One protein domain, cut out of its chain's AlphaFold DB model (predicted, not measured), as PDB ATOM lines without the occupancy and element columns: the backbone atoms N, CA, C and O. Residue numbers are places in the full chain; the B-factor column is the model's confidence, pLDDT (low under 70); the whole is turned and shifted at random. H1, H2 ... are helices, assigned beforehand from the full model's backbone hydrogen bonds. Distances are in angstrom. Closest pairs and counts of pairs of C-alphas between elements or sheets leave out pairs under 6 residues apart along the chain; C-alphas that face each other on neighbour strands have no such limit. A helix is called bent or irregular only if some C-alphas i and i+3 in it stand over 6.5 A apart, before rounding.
ATOM      1  N   ASN A   2     -22.892  -8.748   1.499       91.75
ATOM      2  CA  ASN A   2     -21.689  -9.589   1.681       91.75
ATOM      3  C   ASN A   2     -20.430  -8.774   2.024       91.75
ATOM      4  O   ASN A   2     -19.684  -9.160   2.916       91.75
ATOM      5  N   ALA A   3     -20.234  -7.627   1.367       95.69
ATOM      6  CA  ALA A   3     -19.144  -6.709   1.688       95.69
ATOM      7  C   ALA A   3     -19.276  -6.110   3.102       95.69
ATOM      8  O   ALA A   3     -18.273  -5.948   3.782       95.69
ATOM      9  N   ASP A   4     -20.493  -5.849   3.586       97.06
ATOM     10  CA  ASP A   4     -20.716  -5.323   4.943       97.06
ATOM     11  C   ASP A   4     -20.375  -6.371   6.013       97.06
ATOM     12  O   ASP A   4     -19.745  -6.055   7.018       97.06
ATOM     13  N   ILE A   5     -20.741  -7.638   5.774       96.56
ATOM     14  CA  ILE A   5     -20.402  -8.762   6.663       96.56
ATOM     15  C   ILE A   5     -18.883  -9.006   6.662       96.56
ATOM     16  O   ILE A   5     -18.303  -9.247   7.721       96.56
ATOM     17  N   ALA A   6     -18.233  -8.906   5.497       96.12
ATOM     18  CA  ALA A   6     -16.779  -9.012   5.377       96.12
ATOM     19  C   ALA A   6     -16.061  -7.853   6.080       96.12
ATOM     20  O   ALA A   6     -15.107  -8.096   6.806       96.12
ATOM     21  N   ALA A   7     -16.557  -6.619   5.952       96.44
ATOM     22  CA  ALA A   7     -16.014  -5.451   6.652       96.44
ATOM     23  C   ALA A   7     -16.138  -5.567   8.181       96.44
ATOM     24  O   ALA A   7     -15.283  -5.074   8.915       96.44
ATOM     25  N   ALA A   8     -17.185  -6.244   8.657       97.12
ATOM     26  CA  ALA A   8     -17.352  -6.573  10.064       97.12
ATOM     27  C   ALA A   8     -16.472  -7.751  10.528       97.12
ATOM     28  O   ALA A   8     -16.464  -8.041  11.713       97.12
ATOM     29  N   GLY A   9     -15.723  -8.424   9.644       96.19
ATOM     30  CA  GLY A   9     -14.772  -9.477  10.021       96.19
ATOM     31  C   GLY A   9     -15.392 -10.843  10.326       96.19
ATOM     32  O   GLY A   9     -14.739 -11.682  10.937       96.19
ATOM     33  N   PHE A  10     -16.639 -11.093   9.915       95.12
ATOM     34  CA  PHE A  10     -17.318 -12.376  10.160       95.12
ATOM     35  C   PHE A  10     -17.121 -13.416   9.051       95.12
ATOM     36  O   PHE A  10     -17.512 -14.571   9.219       95.12
ATOM     37  N   VAL A  11     -16.585 -13.017   7.895       93.62
ATOM     38  CA  VAL A  11     -16.416 -13.891   6.725       93.62
ATOM     39  C   VAL A  11     -15.104 -13.599   6.011       93.62
ATOM     40  O   VAL A  11     -14.600 -12.479   6.061       93.62
ATOM     41  N   VAL A  12     -14.602 -14.603   5.292       92.62
ATOM     42  CA  VAL A  12     -13.460 -14.483   4.379       92.62
ATOM     43  C   VAL A  12     -13.957 -14.522   2.931       92.62
ATOM     44  O   VAL A  12     -14.879 -15.276   2.602       92.62
ATOM     45  N   ALA A  13     -13.371 -13.709   2.051       93.38
ATOM     46  CA  ALA A  13     -13.694 -13.677   0.637       93.38
ATOM     47  C   ALA A  13     -13.189 -14.947  -0.067       93.38
ATOM     48  O   ALA A  13     -11.990 -15.171  -0.225       93.38
ATOM     49  N   VAL A  14     -14.121 -15.753  -0.579       90.94
ATOM     50  CA  VAL A  14     -13.814 -16.932  -1.402       90.94
ATOM     51  C   VAL A  14     -14.332 -16.712  -2.818       90.94
ATOM     52  O   VAL A  14     -15.505 -16.389  -3.019       90.94
ATOM     53  N   LEU A  15     -13.463 -16.905  -3.811       92.56
ATOM     54  CA  LEU A  15     -13.836 -16.848  -5.221       92.56
ATOM     55  C   LEU A  15     -14.247 -18.238  -5.717       92.56
ATOM     56  O   LEU A  15     -13.410 -19.121  -5.889       92.56
ATOM     57  N   PHE A  16     -15.533 -18.408  -6.015       90.56
ATOM     58  CA  PHE A  16     -16.033 -19.566  -6.754       90.56
ATOM     59  C   PHE A  16     -16.197 -19.183  -8.219       90.56
ATOM     60  O   PHE A  16     -17.181 -18.539  -8.590       90.56
ATOM     61  N   ALA A  17     -15.226 -19.550  -9.055       91.25
ATOM     62  CA  ALA A  17     -15.281 -19.242 -10.478       91.25
ATOM     63  C   ALA A  17     -16.565 -19.818 -11.122       91.25
ATOM     64  O   ALA A  17     -16.942 -20.953 -10.818       91.25
ATOM     65  N   PRO A  18     -17.242 -19.059 -12.007       93.12
ATOM     66  CA  PRO A  18     -16.835 -17.765 -12.579       93.12
ATOM     67  C   PRO A  18     -17.410 -16.524 -11.853       93.12
ATOM     68  O   PRO A  18     -17.538 -15.460 -12.458       93.12
ATOM     69  N   ASN A  19     -17.827 -16.622 -10.585       84.12
ATOM     70  CA  ASN A  19     -18.490 -15.525  -9.867       84.12
ATOM     71  C   ASN A  19     -17.506 -14.445  -9.379       84.12
ATOM     72  O   ASN A  19     -17.240 -14.306  -8.188       84.12
ATOM     73  N   GLU A  20     -16.977 -13.662 -10.315       95.31
ATOM     74  CA  GLU A  20     -15.996 -12.604 -10.043       95.31
ATOM     75  C   GLU A  20     -16.642 -11.242  -9.760       95.31
ATOM     76  O   GLU A  20     -16.013 -10.378  -9.155       95.31
ATOM     77  N   ARG A  21     -17.912 -11.038 -10.147       95.75
ATOM     78  CA  ARG A  21     -18.568  -9.713 -10.141       95.75
ATOM     79  C   ARG A  21     -18.498  -8.992  -8.791       95.75
ATOM     80  O   ARG A  21     -18.344  -7.776  -8.773       95.75
ATOM     81  N   PHE A  22     -18.650  -9.722  -7.688       94.88
ATOM     82  CA  PHE A  22     -18.673  -9.155  -6.333       94.88
ATOM     83  C   PHE A  22     -17.390  -9.429  -5.541       94.88
ATOM     84  O   PHE A  22     -17.236  -8.917  -4.435       94.88
ATOM     85  N   TYR A  23     -16.466 -10.226  -6.084       95.50
ATOM     86  CA  TYR A  23     -15.277 -10.659  -5.355       95.50
ATOM     87  C   TYR A  23     -14.345  -9.497  -4.968       95.50
ATOM     88  O   TYR A  23     -13.995  -9.429  -3.792       95.50
ATOM     89  N   PRO A  24     -14.015  -8.530  -5.855       96.38
ATOM     90  CA  PRO A  24     -13.133  -7.419  -5.487       96.38
ATOM     91  C   PRO A  24     -13.671  -6.566  -4.330       96.38
ATOM     92  O   PRO A  24     -12.911  -6.136  -3.469       96.38
ATOM     93  N   GLU A  25     -14.988  -6.338  -4.286       96.69
ATOM     94  CA  GLU A  25     -15.622  -5.545  -3.227       96.69
ATOM     95  C   GLU A  25     -15.565  -6.270  -1.875       96.69
ATOM     96  O   GLU A  25     -15.219  -5.665  -0.859       96.69
ATOM     97  N   VAL A  26     -15.860  -7.575  -1.865       96.88
ATOM     98  CA  VAL A  26     -15.814  -8.408  -0.654       96.88
ATOM     99  C   VAL A  26     -14.373  -8.591  -0.172       96.88
ATOM    100  O   VAL A  26     -14.124  -8.475   1.022       96.88
ATOM    101  N   GLN A  27     -13.418  -8.790  -1.082       95.62
ATOM    102  CA  GLN A  27     -11.995  -8.896  -0.755       95.62
ATOM    103  C   GLN A  27     -11.456  -7.595  -0.149       95.62
ATOM    104  O   GLN A  27     -10.783  -7.628   0.877       95.62
ATOM    105  N   ALA A  28     -11.784  -6.439  -0.733       96.69
ATOM    106  CA  ALA A  28     -11.383  -5.152  -0.169       96.69
ATOM    107  C   ALA A  28     -12.014  -4.904   1.215       96.69
ATOM    108  O   ALA A  28     -11.420  -4.238   2.060       96.69
ATOM    109  N   ALA A  29     -13.227  -5.408   1.455       97.31
ATOM    110  CA  ALA A  29     -13.875  -5.330   2.758       97.31
ATOM    111  C   ALA A  29     -13.229  -6.250   3.805       97.31
ATOM    112  O   ALA A  29     -13.004  -5.804   4.927       97.31
ATOM    113  N   GLU A  30     -12.878  -7.478   3.431       95.75
ATOM    114  CA  GLU A  30     -12.113  -8.396   4.279       95.75
ATOM    115  C   GLU A  30     -10.745  -7.811   4.651       95.75
ATOM    116  O   GLU A  30     -10.383  -7.821   5.821       95.75
ATOM    117  N   GLN A  31     -10.010  -7.240   3.690       95.31
ATOM    118  CA  GLN A  31      -8.717  -6.593   3.954       95.31
ATOM    119  C   GLN A  31      -8.844  -5.481   4.999       95.31
ATOM    120  O   GLN A  31      -8.044  -5.423   5.927       95.31
ATOM    121  N   ARG A  32      -9.898  -4.655   4.929       95.88
ATOM    122  CA  ARG A  32     -10.172  -3.664   5.983       95.88
ATOM    123  C   ARG A  32     -10.435  -4.328   7.333       95.88
ATOM    124  O   ARG A  32      -9.937  -3.852   8.343       95.88
ATOM    125  N   ALA A  33     -11.200  -5.417   7.378       96.31
ATOM    126  CA  ALA A  33     -11.436  -6.134   8.630       96.31
ATOM    127  C   ALA A  33     -10.152  -6.739   9.219       96.31
ATOM    128  O   ALA A  33      -9.993  -6.716  10.436       96.31
ATOM    129  N   GLN A  34      -9.235  -7.223   8.374       94.75
ATOM    130  CA  GLN A  34      -7.899  -7.665   8.782       94.75
ATOM    131  C   GLN A  34      -7.076  -6.505   9.354       94.75
ATOM    132  O   GLN A  34      -6.502  -6.638  10.428       94.75
ATOM    133  N   GLU A  35      -7.056  -5.354   8.672       94.25
ATOM    134  CA  GLU A  35      -6.329  -4.152   9.107       94.25
ATOM    135  C   GLU A  35      -6.833  -3.603  10.449       94.25
ATOM    136  O   GLU A  35      -6.032  -3.162  11.272       94.25
ATOM    137  N   TYR A  36      -8.147  -3.635  10.681       95.88
ATOM    138  CA  TYR A  36      -8.755  -3.181  11.937       95.88
ATOM    139  C   TYR A  36      -8.814  -4.263  13.022       95.88
ATOM    140  O   TYR A  36      -9.192  -3.950  14.148       95.88
ATOM    141  N   GLY A  37      -8.452  -5.511  12.706       95.12
ATOM    142  CA  GLY A  37      -8.524  -6.627  13.647       95.12
ATOM    143  C   GLY A  37      -9.948  -6.920  14.123       95.12
ATOM    144  O   GLY A  37     -10.170  -7.097  15.313       95.12
ATOM    145  N   ASN A  38     -10.930  -6.934  13.217       96.31
ATOM    146  CA  ASN A  38     -12.329  -7.197  13.571       96.31
ATOM    147  C   ASN A  38     -12.618  -8.709  13.645       96.31
ATOM    148  O   ASN A  38     -12.336  -9.438  12.689       96.31
ATOM    149  N   TRP A  39     -13.279  -9.162  14.716       95.38
ATOM    150  CA  TRP A  39     -13.837 -10.515  14.877       95.38
ATOM    151  C   TRP A  39     -12.873 -11.661  14.542       95.38
ATOM    152  O   TRP A  39     -12.024 -11.985  15.361       95.38
ATOM    153  N   LEU A  40     -12.973 -12.303  13.366       95.88
ATOM    154  CA  LEU A  40     -12.082 -13.415  12.984       95.88
ATOM    155  C   LEU A  40     -10.597 -13.014  12.973       95.88
ATOM    156  O   LEU A  40      -9.724 -13.881  13.046       95.88
ATOM    157  N   PHE A  41     -10.326 -11.713  12.877       96.00
ATOM    158  CA  PHE A  41      -8.994 -11.121  12.878       96.00
ATOM    159  C   PHE A  41      -8.651 -10.423  14.204       96.00
ATOM    160  O   PHE A  41      -7.608  -9.781  14.295       96.00
ATOM    161  N   GLU A  42      -9.503 -10.540  15.224       96.50
ATOM    162  CA  GLU A  42      -9.312  -9.898  16.522       96.50
ATOM    163  C   GLU A  42      -8.436 -10.754  17.450       96.50
ATOM    164  O   GLU A  42      -8.844 -11.857  17.826       96.50
ATOM    165  N   PRO A  43      -7.269 -10.257  17.896       95.56
ATOM    166  CA  PRO A  43      -6.394 -11.009  18.798       95.56
ATOM    167  C   PRO A  43      -6.982 -11.207  20.202       95.56
ATOM    168  O   PRO A  43      -6.585 -12.120  20.914       95.56
ATOM    169  N   GLY A  44      -7.966 -10.392  20.599       95.75
ATOM    170  CA  GLY A  44      -8.641 -10.498  21.896       95.75
ATOM    171  C   GLY A  44      -9.629 -11.665  22.020       95.75
ATOM    172  O   GLY A  44     -10.199 -11.859  23.093       95.75
ATOM    173  N   ILE A  45      -9.865 -12.425  20.945       96.19
ATOM    174  CA  ILE A  45     -10.766 -13.582  20.944       96.19
ATOM    175  C   ILE A  45      -9.928 -14.862  20.866       96.19
ATOM    176  O   ILE A  45      -9.444 -15.210  19.791       96.19
ATOM    177  N   ASP A  46      -9.825 -15.595  21.979       93.06
ATOM    178  CA  ASP A  46      -8.925 -16.750  22.189       93.06
ATOM    179  C   ASP A  46      -8.874 -17.787  21.050       93.06
ATOM    180  O   ASP A  46      -7.838 -18.402  20.796       93.06
ATOM    181  N   CYS A  47      -9.996 -18.022  20.366       93.69
ATOM    182  CA  CYS A  47     -10.112 -19.041  19.319       93.69
ATOM    183  C   CYS A  47      -9.746 -18.544  17.911       93.69
ATOM    184  O   CYS A  47      -9.902 -19.301  16.952       93.69
ATOM    185  N   THR A  48      -9.327 -17.289  17.753       96.56
ATOM    186  CA  THR A  48      -8.936 -16.745  16.448       96.56
ATOM    187  C   THR A  48      -7.473 -17.053  16.143       96.56
ATOM    188  O   THR A  48      -6.642 -17.218  17.034       96.56
ATOM    189  N   VAL A  49      -7.126 -17.108  14.856       96.75
ATOM    190  CA  VAL A  49      -5.737 -17.328  14.431       96.75
ATOM    191  C   VAL A  49      -4.770 -16.259  14.980       96.75
ATOM    192  O   VAL A  49      -3.716 -16.661  15.473       96.75
ATOM    193  N   PRO A  50      -5.078 -14.942  14.956       97.19
ATOM    194  CA  PRO A  50      -4.237 -13.938  15.608       97.19
ATOM    195  C   PRO A  50      -4.020 -14.219  17.101       97.19
ATOM    196  O   PRO A  50      -2.873 -14.226  17.543       97.19
ATOM    197  N   ALA A  51      -5.079 -14.539  17.856       97.56
ATOM    198  CA  ALA A  51      -4.967 -14.858  19.282       97.56
ATOM    199  C   ALA A  51      -4.088 -16.093  19.526       97.56
ATOM    200  O   ALA A  51      -3.237 -16.101  20.412       97.56
ATOM    201  N   MET A  52      -4.226 -17.128  18.691       97.44
ATOM    202  CA  MET A  52      -3.380 -18.321  18.757       97.44
ATOM    203  C   MET A  52      -1.903 -18.018  18.470       97.44
ATOM    204  O   MET A  52      -1.031 -18.685  19.029       97.44
ATOM    205  N   VAL A  53      -1.607 -17.054  17.590       97.81
ATOM    206  CA  VAL A  53      -0.234 -16.609  17.302       97.81
ATOM    207  C   VAL A  53       0.331 -15.822  18.483       97.81
ATOM    208  O   VAL A  53       1.464 -16.090  18.877       97.81
ATOM    209  N   GLU A  54      -0.443 -14.906  19.072       97.50
ATOM    210  CA  GLU A  54      -0.036 -14.160  20.271       97.50
ATOM    211  C   GLU A  54       0.207 -15.095  21.464       97.50
ATOM    212  O   GLU A  54       1.273 -15.049  22.077       97.50
ATOM    213  N   ASP A  55      -0.715 -16.021  21.736       96.69
ATOM    214  CA  ASP A  55      -0.572 -17.035  22.790       96.69
ATOM    215  C   ASP A  55       0.654 -17.936  22.562       96.69
ATOM    216  O   ASP A  55       1.360 -18.298  23.506       96.69
ATOM    217  N   ALA A  56       0.968 -18.265  21.301       96.94
ATOM    218  CA  ALA A  56       2.145 -19.065  20.976       96.94
ATOM    219  C   ALA A  56       3.459 -18.384  21.394       96.94
ATOM    220  O   ALA A  56       4.397 -19.084  21.780       96.94
ATOM    221  N   VAL A  57       3.538 -17.051  21.311       97.88
ATOM    222  CA  VAL A  57       4.771 -16.290  21.588       97.88
ATOM    223  C   VAL A  57       4.798 -15.644  22.975       97.88
ATOM    224  O   VAL A  57       5.887 -15.418  23.505       97.88
ATOM    225  N   ALA A  58       3.645 -15.444  23.619       96.00
ATOM    226  CA  ALA A  58       3.526 -14.765  24.912       96.00
ATOM    227  C   ALA A  58       4.414 -15.379  26.009       96.00
ATOM    228  O   ALA A  58       5.041 -14.667  26.796       96.00
ATOM    229  N   GLY A  59       4.516 -16.713  26.041       91.69
ATOM    230  CA  GLY A  59       5.365 -17.413  27.007       91.69
ATOM    231  C   GLY A  59       6.856 -17.105  26.849       91.69
ATOM    232  O   GLY A  59       7.579 -17.120  27.841       91.69
ATOM    233  N   LEU A  60       7.312 -16.810  25.628       93.31
ATOM    234  CA  LEU A  60       8.701 -16.458  25.327       93.31
ATOM    235  C   LEU A  60       8.985 -14.975  25.596       93.31
ATOM    236  O   LEU A  60      10.071 -14.639  26.059       93.31
ATOM    237  N   ASP A  61       8.018 -14.090  25.359       92.62
ATOM    238  CA  ASP A  61       8.149 -12.657  25.656       92.62
ATOM    239  C   ASP A  61       8.276 -12.375  27.155       92.62
ATOM    240  O   ASP A  61       8.951 -11.427  27.554       92.62
ATOM    241  N   ALA A  62       7.706 -13.244  27.992       90.69
ATOM    242  CA  ALA A  62       7.886 -13.202  29.439       90.69
ATOM    243  C   ALA A  62       9.266 -13.703  29.912       90.69
ATOM    244  O   ALA A  62       9.604 -13.521  31.084       90.69
ATOM    245  N   LEU A  63      10.051 -14.359  29.047       91.62
ATOM    246  CA  LEU A  63      11.384 -14.833  29.408       91.62
ATOM    247  C   LEU A  63      12.405 -13.702  29.317       91.62
ATOM    248  O   LEU A  63      12.478 -12.970  28.330       91.62
ATOM    249  N   ASP A  64      13.237 -13.625  30.350       88.25
ATOM    250  CA  ASP A  64      14.441 -12.812  30.342       88.25
ATOM    251  C   ASP A  64      15.515 -13.515  29.487       88.25
ATOM    252  O   ASP A  64      15.768 -14.712  29.649       88.25
ATOM    253  N   ASP A  65      16.147 -12.777  28.570       86.62
ATOM    254  CA  ASP A  65      17.251 -13.283  27.743       86.62
ATOM    255  C   ASP A  65      18.561 -13.436  28.544       86.62
ATOM    256  O   ASP A  65      19.561 -13.960  28.040       86.62
ATOM    257  N   THR A  66      18.592 -12.983  29.800       88.94
ATOM    258  CA  THR A  66      19.753 -13.120  30.673       88.94
ATOM    259  C   THR A  66      19.927 -14.557  31.150       88.94
ATOM    260  O   THR A  66      19.106 -15.161  31.838       88.94
ATOM    261  N   VAL A  67      21.082 -15.120  30.809       87.88
ATOM    262  CA  VAL A  67      21.456 -16.462  31.241       87.88
ATOM    263  C   VAL A  67      21.945 -16.406  32.691       87.88
ATOM    264  O   VAL A  67      22.899 -15.669  32.976       87.88
ATOM    265  N   PRO A  68      21.380 -17.204  33.616       92.25
ATOM    266  CA  PRO A  68      21.821 -17.208  35.002       92.25
ATOM    267  C   PRO A  68      23.319 -17.513  35.140       92.25
ATOM    268  O   PRO A  68      23.867 -18.401  34.485       92.25
ATOM    269  N   ALA A  69      24.004 -16.790  36.031       91.06
ATOM    270  CA  ALA A  69      25.446 -16.959  36.217       91.06
ATOM    271  C   ALA A  69      25.814 -18.265  36.947       91.06
ATOM    272  O   ALA A  69      26.877 -18.835  36.694       91.06
ATOM    273  N   GLY A  70      24.954 -18.719  37.866       91.88
ATOM    274  CA  GLY A  70      25.203 -19.864  38.741       91.88
ATOM    275  C   GLY A  70      24.569 -21.167  38.252       91.88
ATOM    276  O   GLY A  70      23.526 -21.157  37.603       91.88
ATOM    277  N   ALA A  71      25.161 -22.299  38.647       92.44
ATOM    278  CA  ALA A  71      24.694 -23.638  38.267       92.44
ATOM    279  C   ALA A  71      23.233 -23.907  38.643       92.44
ATOM    280  O   ALA A  71      22.488 -24.394  37.804       92.44
ATOM    281  N   ALA A  72      22.814 -23.513  39.849       93.69
ATOM    282  CA  ALA A  72      21.430 -23.681  40.289       93.69
ATOM    283  C   ALA A  72      20.437 -22.894  39.416       93.69
ATOM    284  O   ALA A  72      19.353 -23.383  39.124       93.69
ATOM    285  N   GLY A  73      20.815 -21.693  38.961       93.25
ATOM    286  CA  GLY A  73      19.971 -20.888  38.078       93.25
ATOM    287  C   GLY A  73      19.861 -21.486  36.675       93.25
ATOM    288  O   GLY A  73      18.768 -21.553  36.127       93.25
ATOM    289  N   VAL A  74      20.975 -21.971  36.116       93.06
ATOM    290  CA  VAL A  74      20.984 -22.644  34.805       93.06
ATOM    291  C   VAL A  74      20.163 -23.936  34.848       93.06
ATOM    292  O   VAL A  74      19.382 -24.195  33.939       93.06
ATOM    293  N   GLU A  75      20.290 -24.723  35.916       91.12
ATOM    294  CA  GLU A  75      19.520 -25.955  36.113       91.12
ATOM    295  C   GLU A  75      18.020 -25.674  36.287       91.12
ATOM    296  O   GLU A  75      17.199 -26.329  35.649       91.12
ATOM    297  N   ALA A  76      17.654 -24.647  37.062       93.00
ATOM    298  CA  ALA A  76      16.264 -24.219  37.211       93.00
ATOM    299  C   ALA A  76      15.660 -23.709  35.893       93.00
ATOM    300  O   ALA A  76      14.499 -23.991  35.604       93.00
ATOM    301  N   ALA A  77      16.436 -22.992  35.074       91.81
ATOM    302  CA  ALA A  77      15.993 -22.554  33.754       91.81
ATOM    303  C   ALA A  77      15.758 -23.751  32.815       91.81
ATOM    304  O   ALA A  77      14.684 -23.859  32.224       91.81
ATOM    305  N   LEU A  78      16.707 -24.691  32.740       90.69
ATOM    306  CA  LEU A  78      16.598 -25.897  31.906       90.69
ATOM    307  C   LEU A  78      15.490 -26.862  32.360       90.69
ATOM    308  O   LEU A  78      14.903 -27.555  31.533       90.69
ATOM    309  N   GLY A  79      15.197 -26.927  33.657       88.56
ATOM    310  CA  GLY A  79      14.144 -27.784  34.210       88.56
ATOM    311  C   GLY A  79      12.783 -27.106  34.380       88.56
ATOM    312  O   GLY A  79      11.836 -27.762  34.808       88.56
ATOM    313  N   GLY A  80      12.679 -25.804  34.107       92.81
ATOM    314  CA  GLY A  80      11.555 -24.983  34.552       92.81
ATOM    315  C   GLY A  80      10.881 -24.190  33.439       92.81
ATOM    316  O   GLY A  80      10.523 -24.718  32.386       92.81
ATOM    317  N   VAL A  81      10.668 -22.902  33.718       88.88
ATOM    318  CA  VAL A  81       9.804 -22.007  32.932       88.88
ATOM    319  C   VAL A  81      10.277 -21.862  31.483       88.88
ATOM    320  O   VAL A  81       9.443 -21.865  30.582       88.88
ATOM    321  N   VAL A  82      11.593 -21.807  31.241       92.44
ATOM    322  CA  VAL A  82      12.148 -21.665  29.884       92.44
ATOM    323  C   VAL A  82      11.779 -22.870  29.023       92.44
ATOM    324  O   VAL A  82      11.169 -22.716  27.969       92.44
ATOM    325  N   THR A  83      12.079 -24.082  29.490       93.31
ATOM    326  CA  THR A  83      11.765 -25.312  28.748       93.31
ATOM    327  C   THR A  83      10.264 -25.471  28.531       93.31
ATOM    328  O   THR A  83       9.843 -25.836  27.434       93.31
ATOM    329  N   ALA A  84       9.443 -25.142  29.534       94.88
ATOM    330  CA  ALA A  84       7.990 -25.169  29.392       94.88
ATOM    331  C   ALA A  84       7.504 -24.203  28.296       94.88
ATOM    332  O   ALA A  84       6.767 -24.625  27.405       94.88
ATOM    333  N   ALA A  85       7.960 -22.947  28.304       95.38
ATOM    334  CA  ALA A  85       7.591 -21.949  27.300       95.38
ATOM    335  C   ALA A  85       8.003 -22.370  25.880       95.38
ATOM    336  O   ALA A  85       7.217 -22.245  24.942       95.38
ATOM    337  N   ILE A  86       9.199 -22.943  25.716       95.75
ATOM    338  CA  ILE A  86       9.679 -23.417  24.411       95.75
ATOM    339  C   ILE A  86       8.856 -24.607  23.908       95.75
ATOM    340  O   ILE A  86       8.550 -24.687  22.716       95.75
ATOM    341  N   VAL A  87       8.459 -25.524  24.796       96.88
ATOM    342  CA  VAL A  87       7.549 -26.623  24.442       96.88
ATOM    343  C   VAL A  87       6.196 -26.074  23.994       96.88
ATOM    344  O   VAL A  87       5.717 -26.483  22.937       96.88
ATOM    345  N   VAL A  88       5.615 -25.115  24.726       96.50
ATOM    346  CA  VAL A  88       4.350 -24.472  24.332       96.50
ATOM    347  C   VAL A  88       4.472 -23.827  22.950       96.50
ATOM    348  O   VAL A  88       3.669 -24.147  22.073       96.50
ATOM    349  N   LEU A  89       5.504 -23.011  22.717       97.56
ATOM    350  CA  LEU A  89       5.752 -22.374  21.420       97.56
ATOM    351  C   LEU A  89       5.849 -23.410  20.291       97.56
ATOM    352  O   LEU A  89       5.196 -23.266  19.259       97.56
ATOM    353  N   ARG A  90       6.622 -24.488  20.484       97.75
ATOM    354  CA  ARG A  90       6.769 -25.567  19.491       97.75
ATOM    355  C   ARG A  90       5.435 -26.242  19.184       97.75
ATOM    356  O   ARG A  90       5.108 -26.435  18.013       97.75
ATOM    357  N   THR A  91       4.662 -26.582  20.214       97.94
ATOM    358  CA  THR A  91       3.354 -27.229  20.066       97.94
ATOM    359  C   THR A  91       2.356 -26.318  19.354       97.94
ATOM    360  O   THR A  91       1.690 -26.760  18.418       97.94
ATOM    361  N   LYS A  92       2.275 -25.041  19.741       97.25
ATOM    362  CA  LYS A  92       1.357 -24.063  19.140       97.25
ATOM    363  C   LYS A  92       1.746 -23.727  17.702       97.25
ATOM    364  O   LYS A  92       0.887 -23.739  16.827       97.25
ATOM    365  N   ASN A  93       3.036 -23.544  17.417       97.44
ATOM    366  CA  ASN A  93       3.541 -23.353  16.054       97.44
ATOM    367  C   ASN A  93       3.230 -24.564  15.156       97.44
ATOM    368  O   ASN A  93       2.830 -24.400  14.007       97.44
ATOM    369  N   ALA A  94       3.363 -25.790  15.674       97.44
ATOM    370  CA  ALA A  94       2.973 -26.992  14.938       97.44
ATOM    371  C   ALA A  94       1.458 -27.043  14.671       97.44
ATOM    372  O   ALA A  94       1.055 -27.368  13.556       97.44
ATOM    373  N   ALA A  95       0.628 -26.677  15.655       96.31
ATOM    374  CA  ALA A  95      -0.824 -26.597  15.490       96.31
ATOM    375  C   ALA A  95      -1.235 -25.540  14.449       96.31
ATOM    376  O   ALA A  95      -2.069 -25.823  13.593       96.31
ATOM    377  N   LEU A  96      -0.599 -24.364  14.461       96.56
ATOM    378  CA  LEU A  96      -0.810 -23.312  13.462       96.56
ATOM    379  C   LEU A  96      -0.390 -23.769  12.061       96.56
ATOM    380  O   LEU A  96      -1.144 -23.610  11.110       96.56
ATOM    381  N   LYS A  97       0.767 -24.428  11.919       96.19
ATOM    382  CA  LYS A  97       1.199 -25.001  10.631       96.19
ATOM    383  C   LYS A  97       0.265 -26.103  10.133       96.19
ATOM    384  O   LYS A  97       0.086 -26.237   8.927       96.19
ATOM    385  N   ALA A  98      -0.368 -26.863  11.027       96.88
ATOM    386  CA  ALA A  98      -1.357 -27.870  10.644       96.88
ATOM    387  C   ALA A  98      -2.620 -27.261  10.003       96.88
ATOM    388  O   ALA A  98      -3.336 -27.972   9.294       96.88
ATOM    389  N   LEU A  99      -2.869 -25.952  10.173       96.06
ATOM    390  CA  LEU A  99      -3.941 -25.237   9.471       96.06
ATOM    391  C   LEU A  99      -3.721 -25.175   7.953       96.06
ATOM    392  O   LEU A  99      -4.704 -25.058   7.230       96.06
ATOM    393  N   ASP A 100      -2.488 -25.356   7.457       94.81
ATOM    394  CA  ASP A 100      -2.203 -25.455   6.014       94.81
ATOM    395  C   ASP A 100      -2.941 -26.631   5.343       94.81
ATOM    396  O   ASP A 100      -3.182 -26.612   4.137       94.81
ATOM    397  N   SER A 101      -3.294 -27.663   6.114       94.31
ATOM    398  CA  SER A 101      -3.962 -28.877   5.632       94.31
ATOM    399  C   SER A 101      -5.197 -29.255   6.457       94.31
ATOM    400  O   SER A 101      -5.643 -30.402   6.412       94.31
ATOM    401  N   SER A 102      -5.722 -28.330   7.263       93.62
ATOM    402  CA  SER A 102      -6.846 -28.608   8.160       93.62
ATOM    403  C   SER A 102      -8.171 -28.708   7.401       93.62
ATOM    404  O   SER A 102      -8.412 -27.979   6.442       93.62
ATOM    405  N   ALA A 103      -9.064 -29.582   7.875       92.00
ATOM    406  CA  ALA A 103     -10.457 -29.624   7.427       92.00
ATOM    407  C   ALA A 103     -11.292 -28.446   7.973       92.00
ATOM    408  O   ALA A 103     -12.412 -28.216   7.515       92.00
ATOM    409  N   ASP A 104     -10.757 -27.694   8.940       91.25
ATOM    410  CA  ASP A 104     -11.347 -26.445   9.409       91.25
ATOM    411  C   ASP A 104     -11.175 -25.355   8.343       91.25
ATOM    412  O   ASP A 104     -10.165 -24.647   8.278       91.25
ATOM    413  N   SER A 105     -12.172 -25.259   7.465       87.69
ATOM    414  CA  SER A 105     -12.177 -24.320   6.339       87.69
ATOM    415  C   SER A 105     -12.076 -22.850   6.754       87.69
ATOM    416  O   SER A 105     -11.559 -22.055   5.980       87.69
ATOM    417  N   VAL A 106     -12.522 -22.470   7.956       91.06
ATOM    418  CA  VAL A 106     -12.463 -21.065   8.389       91.06
ATOM    419  C   VAL A 106     -11.056 -20.747   8.877       91.06
ATOM    420  O   VAL A 106     -10.414 -19.842   8.345       91.06
ATOM    421  N   ASN A 107     -10.535 -21.529   9.825       92.75
ATOM    422  CA  ASN A 107      -9.210 -21.273  10.390       92.75
ATOM    423  C   ASN A 107      -8.084 -21.479   9.371       92.75
ATOM    424  O   ASN A 107      -7.124 -20.714   9.375       92.75
ATOM    425  N   SER A 108      -8.204 -22.457   8.466       94.81
ATOM    426  CA  SER A 108      -7.226 -22.647   7.380       94.81
ATOM    427  C   SER A 108      -7.159 -21.445   6.440       94.81
ATOM    428  O   SER A 108      -6.068 -21.020   6.058       94.81
ATOM    429  N   VAL A 109      -8.305 -20.854   6.104       93.38
ATOM    430  CA  VAL A 109      -8.378 -19.701   5.207       93.38
ATOM    431  C   VAL A 109      -7.889 -18.422   5.898       93.38
ATOM    432  O   VAL A 109      -7.095 -17.691   5.309       93.38
ATOM    433  N   VAL A 110      -8.279 -18.178   7.157       94.88
ATOM    434  CA  VAL A 110      -7.763 -17.043   7.950       94.88
ATOM    435  C   VAL A 110      -6.247 -17.159   8.138       94.88
ATOM    436  O   VAL A 110      -5.518 -16.182   7.958       94.88
ATOM    437  N   TRP A 111      -5.752 -18.364   8.441       95.94
ATOM    438  CA  TRP A 111      -4.319 -18.639   8.506       95.94
ATOM    439  C   TRP A 111      -3.630 -18.354   7.176       95.94
ATOM    440  O   TRP A 111      -2.640 -17.628   7.164       95.94
ATOM    441  N   ALA A 112      -4.158 -18.849   6.054       94.25
ATOM    442  CA  ALA A 112      -3.583 -18.609   4.735       94.25
ATOM    443  C   ALA A 112      -3.512 -17.111   4.387       94.25
ATOM    444  O   ALA A 112      -2.494 -16.665   3.854       94.25
ATOM    445  N   ALA A 113      -4.546 -16.337   4.734       91.44
ATOM    446  CA  ALA A 113      -4.588 -14.894   4.509       91.44
ATOM    447  C   ALA A 113      -3.538 -14.135   5.343       91.44
ATOM    448  O   ALA A 113      -2.855 -13.256   4.822       91.44
ATOM    449  N   GLY A 114      -3.357 -14.505   6.616       92.31
ATOM    450  CA  GLY A 114      -2.408 -13.846   7.524       92.31
ATOM    451  C   GLY A 114      -1.000 -14.453   7.561       92.31
ATOM    452  O   GLY A 114      -0.108 -13.903   8.207       92.31
ATOM    453  N   LYS A 115      -0.758 -15.575   6.871       94.75
ATOM    454  CA  LYS A 115       0.482 -16.367   6.971       94.75
ATOM    455  C   LYS A 115       1.747 -15.546   6.742       94.75
ATOM    456  O   LYS A 115       2.732 -15.734   7.452       94.75
ATOM    457  N   ALA A 116       1.726 -14.640   5.765       95.31
ATOM    458  CA  ALA A 116       2.867 -13.781   5.448       95.31
ATOM    459  C   ALA A 116       3.254 -12.852   6.614       95.31
ATOM    460  O   ALA A 116       4.429 -12.522   6.760       95.31
ATOM    461  N   THR A 117       2.289 -12.486   7.458       95.31
ATOM    462  CA  THR A 117       2.477 -11.645   8.646       95.31
ATOM    463  C   THR A 117       2.864 -12.476   9.870       95.31
ATOM    464  O   THR A 117       3.779 -12.106  10.601       95.31
ATOM    465  N   TYR A 118       2.219 -13.627  10.085       96.25
ATOM    466  CA  TYR A 118       2.428 -14.439  11.292       96.25
ATOM    467  C   TYR A 118       3.694 -15.296  11.250       96.25
ATOM    468  O   TYR A 118       4.360 -15.477  12.268       96.25
ATOM    469  N   LEU A 119       4.049 -15.837  10.081       96.62
ATOM    470  CA  LEU A 119       5.173 -16.766   9.967       96.62
ATOM    471  C   LEU A 119       6.523 -16.128  10.358       96.62
ATOM    472  O   LEU A 119       7.278 -16.793  11.068       96.62
ATOM    473  N   PRO A 120       6.845 -14.872   9.980       98.12
ATOM    474  CA  PRO A 120       8.049 -14.200  10.469       98.12
ATOM    475  C   PRO A 120       8.095 -14.063  11.995       98.12
ATOM    476  O   PRO A 120       9.149 -14.298  12.579       98.12
ATOM    477  N   VAL A 121       6.965 -13.749  12.641       97.31
ATOM    478  CA  VAL A 121       6.866 -13.625  14.108       97.31
ATOM    479  C   VAL A 121       7.141 -14.971  14.780       97.31
ATOM    480  O   VAL A 121       7.994 -15.069  15.659       97.31
ATOM    481  N   LEU A 122       6.488 -16.038  14.307       97.75
ATOM    482  CA  LEU A 122       6.689 -17.393  14.826       97.75
ATOM    483  C   LEU A 122       8.119 -17.897  14.598       97.75
ATOM    484  O   LEU A 122       8.682 -18.554  15.470       97.75
ATOM    485  N   ASN A 123       8.717 -17.603  13.441       97.56
ATOM    486  CA  ASN A 123      10.098 -17.985  13.155       97.56
ATOM    487  C   ASN A 123      11.080 -17.224  14.051       97.56
ATOM    488  O   ASN A 123      11.941 -17.857  14.649       97.56
ATOM    489  N   ALA A 124      10.909 -15.910  14.224       97.62
ATOM    490  CA  ALA A 124      11.748 -15.120  15.123       97.62
ATOM    491  C   ALA A 124      11.652 -15.610  16.579       97.62
ATOM    492  O   ALA A 124      12.671 -15.735  17.258       97.62
ATOM    493  N   ALA A 125      10.446 -15.957  17.042       97.00
ATOM    494  CA  ALA A 125      10.245 -16.566  18.354       97.00
ATOM    495  C   ALA A 125      10.956 -17.929  18.465       97.00
ATOM    496  O   ALA A 125      11.643 -18.200  19.447       97.00
ATOM    497  N   MET A 126      10.849 -18.785  17.445       97.56
ATOM    498  CA  MET A 126      11.543 -20.078  17.419       97.56
ATOM    499  C   MET A 126      13.068 -19.921  17.417       97.56
ATOM    500  O   MET A 126      13.750 -20.639  18.149       97.56
ATOM    501  N   ASP A 127      13.597 -18.975  16.645       97.50
ATOM    502  CA  ASP A 127      15.026 -18.676  16.591       97.50
ATOM    503  C   ASP A 127      15.517 -18.181  17.957       97.50
ATOM    504  O   ASP A 127      16.485 -18.721  18.497       97.50
ATOM    505  N   ARG A 128      14.795 -17.243  18.585       96.12
ATOM    506  CA  ARG A 128      15.086 -16.777  19.951       96.12
ATOM    507  C   ARG A 128      15.055 -17.928  20.960       96.12
ATOM    508  O   ARG A 128      16.004 -18.084  21.725       96.12
ATOM    509  N   ALA A 129      14.027 -18.777  20.923       95.88
ATOM    510  CA  ALA A 129      13.925 -19.960  21.778       95.88
ATOM    511  C   ALA A 129      15.131 -20.902  21.617       95.88
ATOM    512  O   ALA A 129      15.717 -21.334  22.610       95.88
ATOM    513  N   THR A 130      15.552 -21.177  20.376       95.69
ATOM    514  CA  THR A 130      16.740 -22.010  20.116       95.69
ATOM    515  C   THR A 130      18.033 -21.349  20.599       95.69
ATOM    516  O   THR A 130      18.922 -22.033  21.110       95.69
ATOM    517  N   GLY A 131      18.123 -20.018  20.513       95.62
ATOM    518  CA  GLY A 131      19.220 -19.237  21.073       95.62
ATOM    519  C   GLY A 131      19.309 -19.381  22.591       95.62
ATOM    520  O   GLY A 131      20.380 -19.686  23.114       95.62
ATOM    521  N   ILE A 132      18.183 -19.245  23.298       94.44
ATOM    522  CA  ILE A 132      18.114 -19.414  24.756       94.44
ATOM    523  C   ILE A 132      18.516 -20.841  25.164       94.44
ATOM    524  O   ILE A 132      19.362 -21.002  26.047       94.44
ATOM    525  N   GLU A 133      17.980 -21.875  24.503       93.88
ATOM    526  CA  GLU A 133      18.374 -23.274  24.743       93.88
ATOM    527  C   GLU A 133      19.882 -23.479  24.549       93.88
ATOM    528  O   GLU A 133      20.544 -24.073  25.403       93.88
ATOM    529  N   SER A 134      20.438 -22.961  23.450       95.44
ATOM    530  CA  SER A 134      21.864 -23.082  23.142       95.44
ATOM    531  C   SER A 134      22.736 -22.391  24.192       95.44
ATOM    532  O   SER A 134      23.718 -22.969  24.666       95.44
ATOM    533  N   MET A 135      22.353 -21.185  24.618       95.12
ATOM    534  CA  MET A 135      23.069 -20.444  25.654       95.12
ATOM    535  C   MET A 135      23.036 -21.161  27.009       95.12
ATOM    536  O   MET A 135      24.075 -21.268  27.668       95.12
ATOM    537  N   LEU A 136      21.875 -21.682  27.418       94.06
ATOM    538  CA  LEU A 136      21.730 -22.435  28.666       94.06
ATOM    539  C   LEU A 136      22.540 -23.733  28.641       94.06
ATOM    540  O   LEU A 136      23.277 -24.008  29.589       94.06
ATOM    541  N   ALA A 137      22.471 -24.492  27.544       94.00
ATOM    542  CA  ALA A 137      23.253 -25.712  27.364       94.00
ATOM    543  C   ALA A 137      24.766 -25.425  27.382       94.00
ATOM    544  O   ALA A 137      25.526 -26.107  28.073       94.00
ATOM    545  N   GLY A 138      25.209 -24.367  26.691       95.88
ATOM    546  CA  GLY A 138      26.604 -23.925  26.697       95.88
ATOM    547  C   GLY A 138      27.087 -23.530  28.095       95.88
ATOM    548  O   GLY A 138      28.166 -23.941  28.526       95.88
ATOM    549  N   LYS A 139      26.268 -22.792  28.855       96.25
ATOM    550  CA  LYS A 139      26.573 -22.437  30.249       96.25
ATOM    551  C   LYS A 139      26.614 -23.649  31.169       96.25
ATOM    552  O   LYS A 139      27.511 -23.725  32.009       96.25
ATOM    553  N   GLN A 140      25.700 -24.601  31.010       95.75
ATOM    554  CA  GLN A 140      25.708 -25.841  31.782       95.75
ATOM    555  C   GLN A 140      26.995 -26.637  31.531       95.75
ATOM    556  O   GLN A 140      27.648 -27.059  32.487       95.75
ATOM    557  N   ALA A 141      27.402 -26.775  30.266       96.81
ATOM    558  CA  ALA A 141      28.644 -27.445  29.892       96.81
ATOM    559  C   ALA A 141      29.878 -26.733  30.473       96.81
ATOM    560  O   ALA A 141      30.727 -27.380  31.088       96.81
ATOM    561  N   ALA A 142      29.942 -25.401  30.369       96.56
ATOM    562  CA  ALA A 142      31.035 -24.608  30.934       96.56
ATOM    563  C   ALA A 142      31.131 -24.750  32.463       96.56
ATOM    564  O   ALA A 142      32.223 -24.883  33.013       96.56
ATOM    565  N   LEU A 143      29.993 -24.764  33.165       94.69
ATOM    566  CA  LEU A 143      29.957 -24.961  34.615       94.69
ATOM    567  C   LEU A 143      30.367 -26.382  35.019       94.69
ATOM    568  O   LEU A 143      31.053 -26.550  36.027       94.69
ATOM    569  N   ALA A 144      29.982 -27.397  34.246       95.69
ATOM    570  CA  ALA A 144      30.420 -28.772  34.472       95.69
ATOM    571  C   ALA A 144      31.941 -28.917  34.285       95.69
ATOM    572  O   ALA A 144      32.610 -29.521  35.126       95.69
ATOM    573  N   GLN A 145      32.499 -28.303  33.239       97.25
ATOM    574  CA  GLN A 145      33.940 -28.288  32.999       97.25
ATOM    575  C   GLN A 145      34.698 -27.551  34.112       97.25
ATOM    576  O   GLN A 145      35.644 -28.102  34.671       97.25
ATOM    577  N   ALA A 146      34.240 -26.360  34.507       96.44
ATOM    578  CA  ALA A 146      34.863 -25.592  35.584       96.44
ATOM    579  C   ALA A 146      34.867 -26.353  36.924       96.44
ATOM    580  O   ALA A 146      35.844 -26.296  37.671       96.44
ATOM    581  N   LYS A 147      33.797 -27.104  37.231       96.50
ATOM    582  CA  LYS A 147      33.756 -27.986  38.410       96.50
ATOM    583  C   LYS A 147      34.818 -29.082  38.331       96.50
ATOM    584  O   LYS A 147      35.546 -29.279  39.300       96.50
ATOM    585  N   LYS A 148      34.936 -29.749  37.180       97.62
ATOM    586  CA  LYS A 148      35.925 -30.810  36.962       97.62
ATOM    587  C   LYS A 148      37.358 -30.293  37.117       97.62
ATOM    588  O   LYS A 148      38.138 -30.873  37.865       97.62
ATOM    589  N   GLU A 149      37.687 -29.170  36.484       97.69
ATOM    590  CA  GLU A 149      39.012 -28.541  36.589       97.69
ATOM    591  C   GLU A 149      39.333 -28.115  38.031       97.69
ATOM    592  O   GLU A 149      40.455 -28.292  38.510       97.69
ATOM    593  N   ALA A 150      38.340 -27.604  38.767       97.12
ATOM    594  CA  ALA A 150      38.507 -27.253  40.174       97.12
ATOM    595  C   ALA A 150      38.767 -28.484  41.062       97.12
ATOM    596  O   ALA A 150      39.571 -28.408  41.995       97.12
ATOM    597  N   GLU A 151      38.108 -29.613  40.800       97.69
ATOM    598  CA  GLU A 151      38.351 -30.873  41.513       97.69
ATOM    599  C   GLU A 151      39.733 -31.451  41.198       97.69
ATOM    600  O   GLU A 151      40.492 -31.758  42.120       97.69
ATOM    601  N   GLU A 152      40.113 -31.512  39.922       97.44
ATOM    602  CA  GLU A 152      41.446 -31.952  39.497       97.44
ATOM    603  C   GLU A 152      42.549 -31.067  40.100       97.44
ATOM    604  O   GLU A 152      43.553 -31.576  40.608       97.44
ATOM    605  N   GLY A 153      42.340 -29.748  40.145       97.62
ATOM    606  CA  GLY A 153      43.250 -28.801  40.786       97.62
ATOM    607  C   GLY A 153      43.406 -29.037  42.292       97.62
ATOM    608  O   GLY A 153      44.527 -28.995  42.811       97.62
ATOM    609  N   LYS A 154      42.313 -29.348  43.003       97.81
ATOM    610  CA  LYS A 154      42.357 -29.715  44.432       97.81
ATOM    611  C   LYS A 154      43.142 -31.006  44.652       97.81
ATOM    612  O   LYS A 154      43.993 -31.046  45.539       97.81
TER     613      LYS A 154
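This is residues 2 to 154 of the 235 residues of an uncharacterized protein of Arthrobacter sp. MYb227 (UniProt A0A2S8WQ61). Picture a long rod of helices: the long arm H6b runs along much of it, H3 and H5 lie beside its nearer part, H4 packs on it farther on, and residues 145 to 154 stick out at one end. At the other end H1 and H2 lie side by side as a small separate pair, beyond which residues 16 to 21 stick out, while the short arm H6a turns across the end of H5. The printed part has 153 residues, with six named helices, H1 to H6 in order, no named strand, and the class all helix. It is only just loose, close to extended, with a radius of gyration of the C-alphas of 22.2 A and spans of 84 by 25 by 19 A.

Find C-alpha 2 at (-21.689, -9.589, 1.681), where H1, residues 2 to 7, begins. Next come H2, residues 23 to 36, 19.9 A long, and H3, residues 49 to 61, 18.5 A, irregular with C-alphas 56 and 59 7.0 A apart. H4 is residues 71 to 79, and H5, residues 81 to 101, is 31.3 A long. H6, residues 105 to 154, was assigned as one helix by its hydrogen bonds but is bent, C-alphas 113 and 116 being 7.6 A apart; its arms are H6a, residues 105 to 113, and H6b, residues 116 to 154, which runs 57.7 A to C-alpha 154 at (42.357, -29.715, 44.432).

Start at C-alphas 3 and 26, the closest of H1 and H2, 4.4 A apart; these helices touch, the same way at a shallow tilt of 21 degrees. H3, H5 and H6b form an up and down bundle, each running against the one before. H3 touches H5 at Ala 56 and Leu 89, their closest C-alphas, 4.9 A apart. H5 touches H6b with closest C-alphas Ile 86 and Ala 129, 6.1 A. H4 touches H6b through residues 133 to 143 of H6b alone, with closest C-alphas Val 74 and Leu 136, 6.2 A. H6a is about perpendicular to H5, at 75 degrees, and touches it, with closest C-alphas Leu 99 and Ser 108, 4.7 A. Every O i to N i+4 pair is within hydrogen-bond range in H1, H2, H4 and H6a; the others have 7 of 9 in H3, 14 of 17 in H5 and 33 of 35 in H6b.

Look to C-alphas 21 and 154 for the two farthest apart, 84.2 A. The links from H1 to H2 and from H2 to H3 are long. The printed part has no cut, its mean pLDDT is 94.8, and no printed residue is under 70.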